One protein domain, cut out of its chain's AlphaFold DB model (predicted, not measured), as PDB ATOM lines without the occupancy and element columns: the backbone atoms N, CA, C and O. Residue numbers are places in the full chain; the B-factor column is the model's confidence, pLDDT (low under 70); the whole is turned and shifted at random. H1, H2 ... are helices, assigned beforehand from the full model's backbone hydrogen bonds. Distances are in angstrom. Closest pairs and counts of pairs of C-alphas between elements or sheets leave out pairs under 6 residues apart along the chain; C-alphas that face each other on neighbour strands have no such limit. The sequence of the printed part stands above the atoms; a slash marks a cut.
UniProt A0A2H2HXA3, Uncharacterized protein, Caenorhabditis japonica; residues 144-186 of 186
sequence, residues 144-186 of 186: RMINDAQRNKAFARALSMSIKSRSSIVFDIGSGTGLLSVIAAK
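This is residues 144 to 186 of the 186 residues of an uncharacterized protein of Caenorhabditis japonica (UniProt A0A2H2HXA3). One long straight helix, H2, makes one side of this small domain, and a short helix, H3, packs on its residues 155 to 160 after a wide loop, residues 163 to 178, has swung away from the end of H2 and folded back. A single short turn of helix, H1, sits at the first end of H2, on the side where H3 lies. The printed part has 43 residues with three named helices, H1, H2 and H3 in that order along the chain, and no named strand; the class is all helix, with 24 of the 43 residues in helices. The whole is compact, with a radius of gyration of the C-alphas of 10.5 A, and elongated, spanning 32 by 19 by 13 A.

The printed part begins with H1, residues 144 to 147, 5.1 A from first to last C-alpha; C-alpha 144 is at (-25.706, -40.296, 45.033). H2 follows with residues 149 to 162, the longest helix, 19.9 A from C-alpha 149 at (-31.296, -48.174, 43.557) to C-alpha 162. Residues 163 to 178 hold no named element. H3, residues 179 to 184, is 8.7 A long and ends with C-alpha 184 at (-42.762, -41.910, 34.348).

H1 is close to H2 but not clearly touching it; the closest C-alphas are those of Ile 146 and Asn 152, 7.7 A apart. H2 and H3 touch, with 7 pairs of C-alphas within 8 A, and H2 does so with residues 155 to 160 alone. Their closest C-alphas are those of Ala 156 and Ile 183, 6.1 A apart. H2 and H3 run the same way at a steep tilt of 35.4 degrees, only just past shallow. H1 and H3 are close but not clearly touching, and their closest C-alphas, those of Ile 146 and Leu 179, are 7.3 A apart. In H2 and H3 every O i to N i+4 pair is within hydrogen-bond range; H1 is too short for such a pair, and its one O i to N i+3 pair is within range.

The two C-alphas farthest apart, those of Arg 144 and Ser 167, are 31.6 A apart. The link from H1 to H2 is tight, with 1 residue, and the link from H2 to H3 is long, with 16 residues whose C-alphas lie 9 to 16 A from the mean of the C-alphas. The printed part has no cut and ends at Lys 186, the chain's last residue. The mean pLDDT of the printed part is 92.4, and no printed residue is under 70.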
ATOM      1  N   ARG A 144     -25.251 -39.382  43.968       88.38
ATOM      2  CA  ARG A 144     -25.706 -40.296  45.033       88.38
ATOM      3  C   ARG A 144     -27.210 -40.540  44.949       88.38
ATOM      4  O   ARG A 144     -27.652 -41.679  45.031       88.38
ATOM      5  N   MET A 145     -27.981 -39.479  44.719       89.75
ATOM      6  CA  MET A 145     -29.426 -39.549  44.548       89.75
ATOM      7  C   MET A 145     -29.809 -40.400  43.326       89.75
ATOM      8  O   MET A 145     -30.706 -41.231  43.431       89.75
ATOM      9  N   ILE A 146     -29.153 -40.233  42.178       90.50
ATOM     10  CA  ILE A 146     -29.416 -41.021  40.964       90.50
ATOM     11  C   ILE A 146     -29.019 -42.490  41.155       90.50
ATOM     12  O   ILE A 146     -29.709 -43.369  40.646       90.50
ATOM     13  N   ASN A 147     -27.970 -42.776  41.924       91.00
ATOM     14  CA  ASN A 147     -27.474 -44.139  42.141       91.00
ATOM     15  C   ASN A 147     -28.180 -44.904  43.276       91.00
ATOM     16  O   ASN A 147     -27.906 -46.089  43.469       91.00
ATOM     17  N   ASP A 148     -29.104 -44.278  44.009       95.25
ATOM     18  CA  ASP A 148     -29.902 -44.945  45.044       95.25
ATOM     19  C   ASP A 148     -30.928 -45.910  44.423       95.25
ATOM     20  O   ASP A 148     -32.077 -45.568  44.125       95.25
ATOM     21  N   ALA A 149     -30.494 -47.151  44.211       96.00
ATOM     22  CA  ALA A 149     -31.296 -48.174  43.557       96.00
ATOM     23  C   ALA A 149     -32.565 -48.538  44.342       96.00
ATOM     24  O   ALA A 149     -33.589 -48.851  43.731       96.00
ATOM     25  N   GLN A 150     -32.520 -48.515  45.677       97.31
ATOM     26  CA  GLN A 150     -33.667 -48.880  46.506       97.31
ATOM     27  C   GLN A 150     -34.761 -47.818  46.400       97.31
ATOM     28  O   GLN A 150     -35.910 -48.154  46.090       97.31
ATOM     29  N   ARG A 151     -34.402 -46.541  46.576       95.50
ATOM     30  CA  ARG A 151     -35.334 -45.420  46.426       95.50
ATOM     31  C   ARG A 151     -35.894 -45.349  45.007       95.50
ATOM     32  O   ARG A 151     -37.106 -45.242  44.834       95.50
ATOM     33  N   ASN A 152     -35.047 -45.500  43.988       95.56
ATOM     34  CA  ASN A 152     -35.476 -45.444  42.587       95.56
ATOM     35  C   ASN A 152     -36.439 -46.577  42.217       95.56
ATOM     36  O   ASN A 152     -37.411 -46.344  41.500       95.56
ATOM     37  N   LYS A 153     -36.228 -47.793  42.741       96.94
ATOM     38  CA  LYS A 153     -37.178 -48.907  42.582       96.94
ATOM     39  C   LYS A 153     -38.502 -48.645  43.297       96.94
ATOM     40  O   LYS A 153     -39.550 -49.057  42.803       96.94
ATOM     41  N   ALA A 154     -38.484 -47.994  44.459       97.25
ATOM     42  CA  ALA A 154     -39.710 -47.608  45.154       97.25
ATOM     43  C   ALA A 154     -40.505 -46.567  44.347       97.25
ATOM     44  O   ALA A 154     -41.695 -46.774  44.117       97.25
ATOM     45  N   PHE A 155     -39.840 -45.530  43.829       95.62
ATOM     46  CA  PHE A 155     -40.462 -44.538  42.947       95.62
ATOM     47  C   PHE A 155     -41.032 -45.156  41.671       95.62
ATOM     48  O   PHE A 155     -42.184 -44.892  41.337       95.62
ATOM     49  N   ALA A 156     -40.281 -46.030  40.997       95.75
ATOM     50  CA  ALA A 156     -40.763 -46.713  39.798       95.75
ATOM     51  C   ALA A 156     -42.020 -47.550  40.064       95.75
ATOM     52  O   ALA A 156     -42.979 -47.478  39.298       95.75
ATOM     53  N   ARG A 157     -42.058 -48.291  41.180       96.31
ATOM     54  CA  ARG A 157     -43.256 -49.048  41.575       96.31
ATOM     55  C   ARG A 157     -44.443 -48.123  41.830       96.31
ATOM     56  O   ARG A 157     -45.502 -48.341  41.249       96.31
ATOM     57  N   ALA A 158     -44.259 -47.069  42.620       95.75
ATOM     58  CA  ALA A 158     -45.326 -46.115  42.923       95.75
ATOM     59  C   ALA A 158     -45.888 -45.444  41.655       95.75
ATOM     60  O   ALA A 158     -47.108 -45.370  41.482       95.75
ATOM     61  N   LEU A 159     -45.013 -45.031  40.733       94.62
ATOM     62  CA  LEU A 159     -45.407 -44.448  39.450       94.62
ATOM     63  C   LEU A 159     -46.147 -45.460  38.570       94.62
ATOM     64  O   LEU A 159     -47.232 -45.143  38.094       94.62
ATOM     65  N   SER A 160     -45.652 -46.697  38.437       93.06
ATOM     66  CA  SER A 160     -46.334 -47.749  37.657       93.06
ATOM     67  C   SER A 160     -47.719 -48.113  38.203       93.06
ATOM     68  O   SER A 160     -48.615 -48.489  37.456       93.06
ATOM     69  N   MET A 161     -47.917 -47.979  39.517       93.81
ATOM     70  CA  MET A 161     -49.218 -48.196  40.140       93.81
ATOM     71  C   MET A 161     -50.170 -47.024  39.907       93.81
ATOM     72  O   MET A 161     -51.381 -47.234  39.911       93.81
ATOM     73  N   SER A 162     -49.651 -45.813  39.706       93.19
ATOM     74  CA  SER A 162     -50.447 -44.587  39.572       93.19
ATOM     75  C   SER A 162     -50.779 -44.267  38.111       93.19
ATOM     76  O   SER A 162     -51.904 -43.879  37.804       93.19
ATOM     77  N   ILE A 163     -49.831 -44.480  37.199       93.62
ATOM     78  CA  ILE A 163     -49.975 -44.241  35.760       93.62
ATOM     79  C   ILE A 163     -50.667 -45.456  35.138       93.62
ATOM     80  O   ILE A 163     -50.067 -46.513  34.960       93.62
ATOM     81  N   LYS A 164     -51.958 -45.321  34.827       88.25
ATOM     82  CA  LYS A 164     -52.795 -46.439  34.351       88.25
ATOM     83  C   LYS A 164     -52.790 -46.634  32.837       88.25
ATOM     84  O   LYS A 164     -53.196 -47.688  32.360       88.25
ATOM     85  N   SER A 165     -52.357 -45.627  32.087       88.38
ATOM     86  CA  SER A 165     -52.328 -45.651  30.625       88.38
ATOM     87  C   SER A 165     -51.078 -44.961  30.099       88.38
ATOM     88  O   SER A 165     -50.656 -43.945  30.651       88.38
ATOM     89  N   ARG A 166     -50.555 -45.443  28.968       83.75
ATOM     90  CA  ARG A 166     -49.489 -44.764  28.211       83.75
ATOM     91  C   ARG A 166     -49.912 -43.409  27.636       83.75
ATOM     92  O   ARG A 166     -49.055 -42.615  27.288       83.75
ATOM     93  N   SER A 167     -51.215 -43.145  27.544       87.56
ATOM     94  CA  SER A 167     -51.751 -41.839  27.137       87.56
ATOM     95  C   SER A 167     -51.866 -40.835  28.289       87.56
ATOM     96  O   SER A 167     -52.354 -39.727  28.078       87.56
ATOM     97  N   SER A 168     -51.468 -41.209  29.511       91.38
ATOM     98  CA  SER A 168     -51.539 -40.306  30.663       91.38
ATOM     99  C   SER A 168     -50.524 -39.176  30.517       91.38
ATOM    100  O   SER A 168     -49.364 -39.415  30.187       91.38
ATOM    101  N   ILE A 169     -50.945 -37.953  30.826       92.06
ATOM    102  CA  ILE A 169     -50.048 -36.800  30.916       92.06
ATOM    103  C   ILE A 169     -49.555 -36.707  32.358       92.06
ATOM    104  O   ILE A 169     -50.358 -36.602  33.285       92.06
ATOM    105  N   VAL A 170     -48.238 -36.758  32.546       93.38
ATOM    106  CA  VAL A 170     -47.592 -36.650  33.859       93.38
ATOM    107  C   VAL A 170     -46.889 -35.303  33.947       93.38
ATOM    108  O   VAL A 170     -46.137 -34.936  33.048       93.38
ATOM    109  N   PHE A 171     -47.127 -34.576  35.038       94.25
ATOM    110  CA  PHE A 171     -46.477 -33.300  35.317       94.25
ATOM    111  C   PHE A 171     -45.593 -33.428  36.563       94.25
ATOM    112  O   PHE A 171     -46.086 -33.725  37.648       94.25
ATOM    113  N   ASP A 172     -44.285 -33.234  36.391       94.88
ATOM    114  CA  ASP A 172     -43.265 -33.378  37.438       94.88
ATOM    115  C   ASP A 172     -42.867 -31.995  37.978       94.88
ATOM    116  O   ASP A 172     -42.128 -31.241  37.339       94.88
ATOM    117  N   ILE A 173     -43.414 -31.631  39.139       94.25
ATOM    118  CA  ILE A 173     -43.179 -30.330  39.775       94.25
ATOM    119  C   ILE A 173     -41.881 -30.388  40.579       94.25
ATOM    120  O   ILE A 173     -41.746 -31.200  41.490       94.25
ATOM    121  N   GLY A 174     -40.948 -29.475  40.290       89.44
ATOM    122  CA  GLY A 174     -39.652 -29.442  40.976       89.44
ATOM    123  C   GLY A 174     -38.748 -30.609  40.575       89.44
ATOM    124  O   GLY A 174     -38.038 -31.159  41.411       89.44
ATOM    125  N   SER A 175     -38.772 -30.974  39.291       88.19
ATOM    126  CA  SER A 175     -38.186 -32.207  38.753       88.19
ATOM    127  C   SER A 175     -36.682 -32.386  39.000       88.19
ATOM    128  O   SER A 175     -36.186 -33.510  38.915       88.19
ATOM    129  N   GLY A 176     -35.938 -31.328  39.341       86.19
ATOM    130  CA  GLY A 176     -34.530 -31.413  39.734       86.19
ATOM    131  C   GLY A 176     -33.675 -32.083  38.655       86.19
ATOM    132  O   GLY A 176     -33.447 -31.510  37.594       86.19
ATOM    133  N   THR A 177     -33.221 -33.316  38.903       87.00
ATOM    134  CA  THR A 177     -32.471 -34.128  37.922       87.00
ATOM    135  C   THR A 177     -33.338 -34.755  36.822       87.00
ATOM    136  O   THR A 177     -32.819 -35.481  35.977       87.00
ATOM    137  N   GLY A 178     -34.656 -34.546  36.848       91.38
ATOM    138  CA  GLY A 178     -35.623 -35.138  35.920       91.38
ATOM    139  C   GLY A 178     -35.814 -36.646  36.094       91.38
ATOM    140  O   GLY A 178     -36.408 -37.297  35.237       91.38
ATOM    141  N   LEU A 179     -35.306 -37.238  37.182       93.25
ATOM    142  CA  LEU A 179     -35.305 -38.691  37.359       93.25
ATOM    143  C   LEU A 179     -36.722 -39.280  37.396       93.25
ATOM    144  O   LEU A 179     -36.957 -40.320  36.785       93.25
ATOM    145  N   LEU A 180     -37.663 -38.625  38.087       94.06
ATOM    146  CA  LEU A 180     -39.055 -39.081  38.145       94.06
ATOM    147  C   LEU A 180     -39.747 -38.935  36.791       94.06
ATOM    148  O   LEU A 180     -40.378 -39.891  36.349       94.06
ATOM    149  N   SER A 181     -39.542 -37.811  36.095       95.00
ATOM    150  CA  SER A 181     -39.983 -37.626  34.705       95.00
ATOM    151  C   SER A 181     -39.521 -38.765  33.787       95.00
ATOM    152  O   SER A 181     -40.330 -39.348  33.070       95.00
ATOM    153  N   VAL A 182     -38.237 -39.145  33.840       93.75
ATOM    154  CA  VAL A 182     -37.690 -40.245  33.022       93.75
ATOM    155  C   VAL A 182     -38.290 -41.596  33.409       93.75
ATOM    156  O   VAL A 182     -38.524 -42.430  32.538       93.75
ATOM    157  N   ILE A 183     -38.534 -41.843  34.698       94.06
ATOM    158  CA  ILE A 183     -39.183 -43.080  35.153       94.06
ATOM    159  C   ILE A 183     -40.642 -43.129  34.687       94.06
ATOM    160  O   ILE A 183     -41.088 -44.184  34.251       94.06
ATOM    161  N   ALA A 184     -41.366 -42.013  34.763       94.06
ATOM    162  CA  ALA A 184     -42.762 -41.910  34.348       94.06
ATOM    163  C   ALA A 184     -42.952 -42.025  32.825       94.06
ATOM    164  O   ALA A 184     -44.010 -42.454  32.382       94.06
ATOM    165  N   ALA A 185     -41.941 -41.651  32.036       92.19
ATOM    166  CA  ALA A 185     -41.971 -41.728  30.575       92.19
ATOM    167  C   ALA A 185     -41.750 -43.147  30.005       92.19
ATOM    168  O   ALA A 185     -41.870 -43.328  28.793       92.19
ATOM    169  N   LYS A 186     -41.381 -44.130  30.840       81.50
ATOM    170  CA  LYS A 186     -41.176 -45.534  30.438       81.50
ATOM    171  C   LYS A 186     -42.487 -46.315  30.398       81.50
ATOM    172  O   LYS A 186     -42.658 -47.109  29.443       81.50
TER     173      LYS A 186